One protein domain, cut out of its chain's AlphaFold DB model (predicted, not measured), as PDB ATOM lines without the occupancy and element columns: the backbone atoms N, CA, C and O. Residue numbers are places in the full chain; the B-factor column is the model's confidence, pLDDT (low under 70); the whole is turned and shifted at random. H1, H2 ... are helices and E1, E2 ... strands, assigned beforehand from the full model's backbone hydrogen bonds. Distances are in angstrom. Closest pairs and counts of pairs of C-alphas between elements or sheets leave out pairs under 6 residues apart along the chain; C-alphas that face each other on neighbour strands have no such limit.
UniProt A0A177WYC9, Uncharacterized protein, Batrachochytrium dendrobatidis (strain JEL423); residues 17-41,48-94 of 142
ATOM      1  N   THR A  17      65.616 133.120 121.356       91.19
ATOM      2  CA  THR A  17      65.384 131.827 120.725       91.19
ATOM      3  C   THR A  17      64.234 131.135 121.441       91.19
ATOM      4  O   THR A  17      64.237 131.003 122.665       91.19
ATOM      5  N   ILE A  18      63.251 130.689 120.662       91.12
ATOM      6  CA  ILE A  18      62.147 129.863 121.143       91.12
ATOM      7  C   ILE A  18      62.358 128.458 120.592       91.12
ATOM      8  O   ILE A  18      62.227 128.229 119.389       91.12
ATOM      9  N   THR A  19      62.676 127.521 121.475       90.50
ATOM     10  CA  THR A  19      62.874 126.115 121.119       90.50
ATOM     11  C   THR A  19      61.606 125.345 121.427       90.50
ATOM     12  O   THR A  19      61.239 125.221 122.591       90.50
ATOM     13  N   LEU A  20      60.940 124.827 120.399       88.81
ATOM     14  CA  LEU A  20      59.738 124.011 120.554       88.81
ATOM     15  C   LEU A  20      60.076 122.591 121.028       88.81
ATOM     16  O   LEU A  20      61.059 121.993 120.591       88.81
ATOM     17  N   GLY A  21      59.223 122.033 121.881       86.75
ATOM     18  CA  GLY A  21      59.241 120.620 122.240       86.75
ATOM     19  C   GLY A  21      58.461 119.753 121.235       86.75
ATOM     20  O   GLY A  21      57.629 120.265 120.485       86.75
ATOM     21  N   PRO A  22      58.650 118.420 121.240       87.00
ATOM     22  CA  PRO A  22      58.017 117.508 120.281       87.00
ATOM     23  C   PRO A  22      56.494 117.643 120.156       87.00
ATOM     24  O   PRO A  22      55.956 117.615 119.051       87.00
ATOM     25  N   LYS A  23      55.791 117.847 121.276       85.62
ATOM     26  CA  LYS A  23      54.329 118.029 121.307       85.62
ATOM     27  C   LYS A  23      53.821 119.314 120.654       85.62
ATOM     28  O   LYS A  23      52.636 119.388 120.341       85.62
ATOM     29  N   ASP A  24      54.672 120.319 120.458       87.81
ATOM     30  CA  ASP A  24      54.259 121.557 119.788       87.81
ATOM     31  C   ASP A  24      53.972 121.314 118.312       87.81
ATOM     32  O   ASP A  24      52.992 121.813 117.757       87.81
ATOM     33  N   TYR A  25      54.834 120.527 117.670       90.44
ATOM     34  CA  TYR A  25      54.778 120.300 116.235       90.44
ATOM     35  C   TYR A  25      54.251 118.911 115.857       90.44
ATOM     36  O   TYR A  25      53.842 118.732 114.710       90.44
ATOM     37  N   ILE A  26      54.184 117.953 116.787       90.94
ATOM     38  CA  ILE A  26      53.505 116.663 116.611       90.94
ATOM     39  C   ILE A  26      52.173 116.696 117.359       90.94
ATOM     40  O   ILE A  26      52.125 116.576 118.582       90.94
ATOM     41  N   GLN A  27      51.077 116.816 116.616       87.81
ATOM     42  CA  GLN A  27      49.733 116.921 117.183       87.81
ATOM     43  C   GLN A  27      48.942 115.633 116.974       87.81
ATOM     44  O   GLN A  27      48.986 115.035 115.900       87.81
ATOM     45  N   ARG A  28      48.195 115.198 117.993       89.00
ATOM     46  CA  ARG A  28      47.253 114.078 117.855       89.00
ATOM     47  C   ARG A  28      46.034 114.532 117.062       89.00
ATOM     48  O   ARG A  28      45.413 115.529 117.414       89.00
ATOM     49  N   VAL A  29      45.701 113.780 116.021       90.88
ATOM     50  CA  VAL A  29      44.479 113.979 115.229       90.88
ATOM     51  C   VAL A  29      43.355 113.118 115.801       90.88
ATOM     52  O   VAL A  29      42.239 113.591 115.980       90.88
ATOM     53  N   ASP A  30      43.676 111.871 116.148       92.88
ATOM     54  CA  ASP A  30      42.778 110.932 116.816       92.88
ATOM     55  C   ASP A  30      43.578 109.949 117.699       92.88
ATOM     56  O   ASP A  30      44.743 110.189 118.028       92.88
ATOM     57  N   SER A  31      42.952 108.853 118.139       92.12
ATOM     58  CA  SER A  31      43.580 107.860 119.021       92.12
ATOM     59  C   SER A  31      44.721 107.065 118.376       92.12
ATOM     60  O   SER A  31      45.483 106.425 119.103       92.12
ATOM     61  N   LYS A  32      44.849 107.086 117.047       94.50
ATOM     62  CA  LYS A  32      45.831 106.304 116.282       94.50
ATOM     63  C   LYS A  32      46.757 107.168 115.432       94.50
ATOM     64  O   LYS A  32      47.859 106.727 115.121       94.50
ATOM     65  N   HIS A  33      46.341 108.380 115.073       94.50
ATOM     66  CA  HIS A  33      47.075 109.227 114.142       94.50
ATOM     67  C   HIS A  33      47.653 110.469 114.818       94.50
ATOM     68  O   HIS A  33      46.980 111.206 115.545       94.50
ATOM     69  N   VAL A  34      48.918 110.730 114.498       93.31
ATOM     70  CA  VAL A  34      49.621 111.972 114.811       93.31
ATOM     71  C   VAL A  34      50.002 112.676 113.517       93.31
ATOM     72  O   VAL A  34      50.260 112.034 112.499       93.31
ATOM     73  N   ARG A  35      50.041 114.004 113.553       92.88
ATOM     74  CA  ARG A  35      50.399 114.849 112.420       92.88
ATOM     75  C   ARG A  35      51.576 115.732 112.789       92.88
ATOM     76  O   ARG A  35      51.535 116.442 113.790       92.88
ATOM     77  N   PHE A  36      52.592 115.723 111.935       93.44
ATOM     78  CA  PHE A  36      53.631 116.740 111.938       93.44
ATOM     79  C   PHE A  36      53.069 118.017 111.298       93.44
ATOM     80  O   PHE A  36      52.589 117.991 110.166       93.44
ATOM     81  N   THR A  37      53.038 119.105 112.061       91.75
ATOM     82  CA  THR A  37      52.313 120.344 111.717       91.75
ATOM     83  C   THR A  37      53.195 121.429 111.115       91.75
ATOM     84  O   THR A  37      52.676 122.429 110.630       91.75
ATOM     85  N   VAL A  38      54.511 121.213 111.083       91.38
ATOM     86  CA  VAL A  38      55.445 122.077 110.362       91.38
ATOM     87  C   VAL A  38      55.495 121.627 108.908       91.38
ATOM     88  O   VAL A  38      55.715 120.455 108.606       91.38
ATOM     89  N   THR A  39      55.285 122.565 107.995       90.94
ATOM     90  CA  THR A  39      55.308 122.322 106.551       90.94
ATOM     91  C   THR A  39      56.240 123.313 105.875       90.94
ATOM     92  O   THR A  39      56.537 124.372 106.430       90.94
ATOM     93  N   ALA A  40      56.676 122.996 104.656       90.94
ATOM     94  CA  ALA A  40      57.337 123.982 103.814       90.94
ATOM     95  C   ALA A  40      56.398 125.181 103.585       90.94
ATOM     96  O   ALA A  40      55.200 125.002 103.348       90.94
ATOM     97  N   GLY A  41      56.946 126.387 103.723       86.88
ATOM     98  CA  GLY A  41      56.245 127.652 103.518       86.88
ATOM     99  C   GLY A  41      56.730 128.379 102.266       86.88
ATOM    100  O   GLY A  41      57.492 127.834 101.472       86.88
ATOM    101  N   LEU A  48      54.170 131.507 111.780       90.81
ATOM    102  CA  LEU A  48      54.181 130.875 113.098       90.81
ATOM    103  C   LEU A  48      52.748 130.478 113.462       90.81
ATOM    104  O   LEU A  48      51.950 131.311 113.880       90.81
ATOM    105  N   GLY A  49      52.408 129.213 113.223       89.81
ATOM    106  CA  GLY A  49      51.057 128.689 113.420       89.81
ATOM    107  C   GLY A  49      50.817 128.080 114.802       89.81
ATOM    108  O   GLY A  49      51.421 128.457 115.809       89.81
ATOM    109  N   ILE A  50      49.944 127.071 114.832       88.25
ATOM    110  CA  ILE A  50      49.509 126.393 116.060       88.25
ATOM    111  C   ILE A  50      50.669 125.845 116.904       88.25
ATOM    112  O   ILE A  50      50.568 125.835 118.127       88.25
ATOM    113  N   SER A  51      51.791 125.472 116.282       89.06
ATOM    114  CA  SER A  51      52.977 124.987 116.995       89.06
ATOM    115  C   SER A  51      53.570 126.023 117.951       89.06
ATOM    116  O   SER A  51      54.135 125.654 118.971       89.06
ATOM    117  N   PHE A  52      53.405 127.317 117.668       87.62
ATOM    118  CA  PHE A  52      53.805 128.391 118.580       87.62
ATOM    119  C   PHE A  52      52.636 128.881 119.438       87.62
ATOM    120  O   PHE A  52      52.844 129.314 120.563       87.62
ATOM    121  N   MET A  53      51.403 128.806 118.932       87.69
ATOM    122  CA  MET A  53      50.234 129.404 119.591       87.69
ATOM    123  C   MET A  53      49.555 128.505 120.633       87.69
ATOM    124  O   MET A  53      48.771 129.003 121.431       87.69
ATOM    125  N   ALA A  54      49.815 127.193 120.641       85.94
ATOM    126  CA  ALA A  54      49.109 126.265 121.530       85.94
ATOM    127  C   ALA A  54      49.636 126.263 122.973       85.94
ATOM    128  O   ALA A  54      48.872 126.031 123.908       85.94
ATOM    129  N   ARG A  55      50.945 126.467 123.154       86.19
ATOM    130  CA  ARG A  55      51.641 126.284 124.439       86.19
ATOM    131  C   ARG A  55      52.433 127.513 124.896       86.19
ATOM    132  O   ARG A  55      53.052 127.483 125.954       86.19
ATOM    133  N   LEU A  56      52.390 128.612 124.154       88.25
ATOM    134  CA  LEU A  56      52.951 129.894 124.581       88.25
ATOM    135  C   LEU A  56      51.824 130.901 124.783       88.25
ATOM    136  O   LEU A  56      50.827 130.881 124.063       88.25
ATOM    137  N   ILE A  57      52.010 131.817 125.729       89.94
ATOM    138  CA  ILE A  57      51.207 133.037 125.772       89.94
ATOM    139  C   ILE A  57      51.789 134.004 124.748       89.94
ATOM    140  O   ILE A  57      52.979 134.318 124.789       89.94
ATOM    141  N   LEU A  58      50.942 134.486 123.841       91.75
ATOM    142  CA  LEU A  58      51.297 135.518 122.874       91.75
ATOM    143  C   LEU A  58      50.615 136.824 123.266       91.75
ATOM    144  O   LEU A  58      49.405 136.866 123.486       91.75
ATOM    145  N   THR A  59      51.392 137.899 123.327       93.06
ATOM    146  CA  THR A  59      50.878 139.255 123.547       93.06
ATOM    147  C   THR A  59      51.085 140.073 122.284       93.06
ATOM    148  O   THR A  59      52.222 140.312 121.888       93.06
ATOM    149  N   PHE A  60      49.996 140.517 121.662       94.50
ATOM    150  CA  PHE A  60      50.036 141.419 120.514       94.50
ATOM    151  C   PHE A  60      49.892 142.860 121.002       94.50
ATOM    152  O   PHE A  60      48.785 143.350 121.222       94.50
ATOM    153  N   ASP A  61      51.018 143.537 121.193       95.00
ATOM    154  CA  ASP A  61      51.045 144.942 121.587       95.00
ATOM    155  C   ASP A  61      51.126 145.806 120.328       95.00
ATOM    156  O   ASP A  61      52.203 146.155 119.835       95.00
ATOM    157  N   LEU A  62      49.947 146.106 119.783       94.25
ATOM    158  CA  LEU A  62      49.801 146.892 118.560       94.25
ATOM    159  C   LEU A  62      50.253 148.346 118.747       94.25
ATOM    160  O   LEU A  62      50.776 148.933 117.805       94.25
ATOM    161  N   GLN A  63      50.101 148.914 119.950       95.12
ATOM    162  CA  GLN A  63      50.494 150.299 120.240       95.12
ATOM    163  C   GLN A  63      52.007 150.487 120.122       95.12
ATOM    164  O   GLN A  63      52.467 151.500 119.602       95.12
ATOM    165  N   ASN A  64      52.777 149.489 120.561       92.44
ATOM    166  CA  ASN A  64      54.238 149.507 120.485       92.44
ATOM    167  C   ASN A  64      54.792 148.671 119.318       92.44
ATOM    168  O   ASN A  64      56.003 148.452 119.252       92.44
ATOM    169  N   ALA A  65      53.921 148.197 118.416       93.19
ATOM    170  CA  ALA A  65      54.257 147.359 117.265       93.19
ATOM    171  C   ALA A  65      55.190 146.180 117.616       93.19
ATOM    172  O   ALA A  65      56.225 145.973 116.975       93.19
ATOM    173  N   ARG A  66      54.845 145.415 118.661       91.62
ATOM    174  CA  ARG A  66      55.657 144.289 119.150       91.62
ATOM    175  C   ARG A  66      54.815 143.071 119.513       91.62
ATOM    176  O   ARG A  66      53.631 143.176 119.830       91.62
ATOM    177  N   ILE A  67      55.468 141.912 119.500       92.38
ATOM    178  CA  ILE A  67      54.889 140.632 119.906       92.38
ATOM    179  C   ILE A  67      55.695 140.105 121.090       92.38
ATOM    180  O   ILE A  67      56.918 139.998 121.016       92.38
ATOM    181  N   GLY A  68      55.008 139.811 122.188       91.62
ATOM    182  CA  GLY A  68      55.581 139.169 123.364       91.62
ATOM    183  C   GLY A  68      55.309 137.670 123.355       91.62
ATOM    184  O   GLY A  68      54.203 137.251 123.018       91.62
ATOM    185  N   PHE A  69      56.300 136.887 123.775       90.31
ATOM    186  CA  PHE A  69      56.172 135.455 124.020       90.31
ATOM    187  C   PHE A  69      56.408 135.187 125.499       90.31
ATOM    188  O   PHE A  69      57.379 135.678 126.077       90.31
ATOM    189  N   GLY A  70      55.516 134.416 126.101       88.38
ATOM    190  CA  GLY A  70      55.588 134.043 127.502       88.38
ATOM    191  C   GLY A  70      55.230 132.577 127.723       88.38
ATOM    192  O   GLY A  70      54.723 131.911 126.813       88.38
ATOM    193  N   PRO A  71      55.484 132.073 128.936       81.38
ATOM    194  CA  PRO A  71      55.115 130.717 129.310       81.38
ATOM    195  C   PRO A  71      53.606 130.500 129.206       81.38
ATOM    196  O   PRO A  71      52.829 131.348 129.637       81.38
ATOM    197  N   GLY A  72      53.194 129.374 128.619       79.12
ATOM    198  CA  GLY A  72      51.802 128.914 128.658       79.12
ATOM    199  C   GLY A  72      51.389 128.412 130.042       79.12
ATOM    200  O   GLY A  72      52.142 128.510 131.002       79.12
ATOM    201  N   CYS A  73      50.187 127.851 130.159       69.75
ATOM    202  CA  CYS A  73      49.759 127.145 131.366       69.75
ATOM    203  C   CYS A  73      49.961 125.626 131.218       69.75
ATOM    204  O   CYS A  73      49.819 125.074 130.126       69.75
ATOM    205  N   GLY A  74      50.272 124.936 132.324       67.00
ATOM    206  CA  GLY A  74      50.416 123.473 132.356       67.00
ATOM    207  C   GLY A  74      51.763 122.956 131.842       67.00
ATOM    208  O   GLY A  74      51.879 121.792 131.456       67.00
ATOM    209  N   CYS A  75      52.780 123.817 131.823       67.62
ATOM    210  CA  CYS A  75      54.122 123.500 131.343       67.62
ATOM    211  C   CYS A  75      54.889 122.609 132.312       67.62
ATOM    212  O   CYS A  75      55.672 121.756 131.897       67.62
ATOM    213  N   GLU A  76      54.632 122.809 133.601       68.94
ATOM    214  CA  GLU A  76      55.302 122.189 134.740       68.94
ATOM    215  C   GLU A  76      55.078 120.672 134.788       68.94
ATOM    216  O   GLU A  76      55.876 119.932 135.355       68.94
ATOM    217  N   LEU A  77      53.993 120.202 134.166       65.94
ATOM    218  CA  LEU A  77      53.571 118.801 134.160       65.94
ATOM    219  C   LEU A  77      53.946 118.066 132.861       65.94
ATOM    220  O   LEU A  77      53.658 116.876 132.719       65.94
ATOM    221  N   SER A  78      54.553 118.756 131.887       69.25
ATOM    222  CA  SER A  78      54.877 118.167 130.584       69.25
ATOM    223  C   SER A  78      56.168 117.350 130.668       69.25
ATOM    224  O   SER A  78      57.269 117.893 130.614       69.25
ATOM    225  N   THR A  79      56.046 116.026 130.755       67.56
ATOM    226  CA  THR A  79      57.192 115.097 130.847       67.56
ATOM    227  C   THR A  79      57.981 114.933 129.547       67.56
ATOM    228  O   THR A  79      59.098 114.431 129.555       67.56
ATOM    229  N   ASP A  80      57.420 115.361 128.423       68.25
ATOM    230  CA  ASP A  80      57.984 115.220 127.079       68.25
ATOM    231  C   ASP A  80      58.451 116.549 126.473       68.25
ATOM    232  O   ASP A  80      58.592 116.683 125.256       68.25
ATOM    233  N   GLY A  81      58.708 117.528 127.338       70.62
ATOM    234  CA  GLY A  81      59.270 118.817 126.970       70.62
ATOM    235  C   GLY A  81      58.224 119.873 126.626       70.62
ATOM    236  O   GLY A  81      57.081 119.609 126.237       70.62
ATOM    237  N   TYR A  82      58.645 121.120 126.765       82.81
ATOM    238  CA  TYR A  82      57.836 122.314 126.568       82.81
ATOM    239  C   TYR A  82      58.671 123.363 125.833       82.81
ATOM    240  O   TYR A  82      59.901 123.257 125.891       82.81
ATOM    241  N   PRO A  83      58.055 124.368 125.182       87.69
ATOM    242  CA  PRO A  83      58.796 125.497 124.663       87.69
ATOM    243  C   PRO A  83      59.797 126.056 125.678       87.69
ATOM    244  O   PRO A  83      59.460 126.255 126.840       87.69
ATOM    245  N   ILE A  84      61.027 126.300 125.243       87.94
ATOM    246  CA  ILE A  84      62.057 126.970 126.039       87.94
ATOM    247  C   ILE A  84      62.293 128.331 125.410       87.94
ATOM    248  O   ILE A  84      62.452 128.428 124.192       87.94
ATOM    249  N   ILE A  85      62.328 129.367 126.241       89.00
ATOM    250  CA  ILE A  85      62.666 130.720 125.807       89.00
ATOM    251  C   ILE A  85      64.041 131.039 126.379       89.00
ATOM    252  O   ILE A  85      64.239 131.056 127.596       89.00
ATOM    253  N   SER A  86      65.008 131.289 125.510       88.94
ATOM    254  CA  SER A  86      66.372 131.633 125.903       88.94
ATOM    255  C   SER A  86      66.887 132.819 125.108       88.94
ATOM    256  O   SER A  86      66.351 133.183 124.064       88.94
ATOM    257  N   ASN A  87      67.940 133.438 125.617       88.06
ATOM    258  CA  ASN A  87      68.814 134.277 124.813       88.06
ATOM    259  C   ASN A  87      70.204 133.625 124.757       88.06
ATOM    260  O   ASN A  87      70.390 132.495 125.211       88.06
ATOM    261  N   ASN A  88      71.182 134.332 124.203       81.88
ATOM    262  CA  ASN A  88      72.538 133.805 124.041       81.88
ATOM    263  C   ASN A  88      73.297 133.547 125.356       81.88
ATOM    264  O   ASN A  88      74.335 132.889 125.323       81.88
ATOM    265  N   ASP A  89      72.806 134.055 126.488       77.50
ATOM    266  CA  ASP A  89      73.523 134.012 127.766       77.50
ATOM    267  C   ASP A  89      72.822 133.120 128.799       77.50
ATOM    268  O   ASP A  89      73.471 132.551 129.676       77.50
ATOM    269  N   ARG A  90      71.490 133.003 128.729       82.88
ATOM    270  CA  ARG A  90      70.695 132.263 129.713       82.88
ATOM    271  C   ARG A  90      69.360 131.777 129.163       82.88
ATOM    272  O   ARG A  90      68.768 132.342 128.244       82.88
ATOM    273  N   VAL A  91      68.835 130.756 129.830       83.62
ATOM    274  CA  VAL A  91      67.424 130.385 129.735       83.62
ATOM    275  C   VAL A  91      66.614 131.463 130.452       83.62
ATOM    276  O   VAL A  91      66.752 131.642 131.661       83.62
ATOM    277  N   LEU A  92      65.813 132.208 129.690       84.12
ATOM    278  CA  LEU A  92      64.897 133.217 130.223       84.12
ATOM    279  C   LEU A  92      63.683 132.548 130.862       84.12
ATOM    280  O   LEU A  92      63.124 133.078 131.818       84.12
ATOM    281  N   TRP A  93      63.300 131.385 130.334       80.25
ATOM    282  CA  TRP A  93      62.274 130.540 130.911       80.25
ATOM    283  C   TRP A  93      62.390 129.079 130.453       80.25
ATOM    284  O   TRP A  93      62.506 128.797 129.254       80.25
ATOM    285  N   SER A  94      62.294 128.150 131.409       70.75
ATOM    286  CA  SER A  94      62.002 126.734 131.163       70.75
ATOM    287  C   SER A  94      61.094 126.162 132.263       70.75
ATOM    288  O   SER A  94      61.158 126.617 133.407       70.75
TER     289      SER A  94
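What this domain is: This is residues 17 to 41 and 48 to 94 of the 142 residues of an uncharacterized protein of Batrachochytrium dendrobatidis (strain JEL423) (UniProt A0A177WYC9). Two strand hairpins, E2-E3 and E4-E5, reach toward opposite ends of an elongated body; the short helices H1 and H2 meet between them, and a small sheet of three strands, E1, E6 and E7, lies to one side. Only the tip of E4-E5, residues 61 to 66, sticks out free. The printed part has 72 residues, 35 of them, under half, in named elements: E1 H1 E2 E3 H2 E4 E5 E6 E7, mixed helices and strands. The three-stranded sheet, order E1 - E6 - E7, and both two-stranded sheets are antiparallel. The whole is only just loose, close to compact, with a radius of gyration of the C-alphas of 13.7 A and spans of 43 by 26 by 23 A.

Where its parts are: E1 is residues 17 to 19, from C-alpha 17 at (65.384, 131.827, 120.725); E6 is residues 84 to 86, and E7 is residues 91 to 93, with C-alpha 93 at (62.274, 130.540, 130.911). E4, 56 to 61, is 15.5 A long, and E5, 66 to 71, 17.0 A. E2 is 26 to 28, E3 34 to 36, H1 22 to 25 and H2 50 to 53.

How they stand to each other: E6 is the inner strand; N 17 and O 86 of E1 and E6 are 2.8 A apart, and N 92 and O 85 of hairpin E6-E7 2.9 A. E5 and E6 are near each other, with 5 pairs of C-alphas within 10 A. In hairpin E4-E5, N 68 and O 59 are 2.8 A apart. H2 touches H1, the closest C-alphas being Asp 24 and Ser 51, 4.6 A. Neither helix is on the three-stranded sheet; both are too short for an O i to N i+4 pair, and each has its one O i to N i+3 pair within range. In hairpin E2-E3, N 35 and O 27 are 2.8 A apart.

The domain as a whole: The C-alphas farthest apart, Lys 32 and Gln 63, are 44.4 A apart. Residues 42 to 47 are not printed; C-alphas 41 and 48 are 10.3 A apart across the cut. E5 to E6 is a long link of 12 residues, and pLDDT is under 70 at residues 73 to 80.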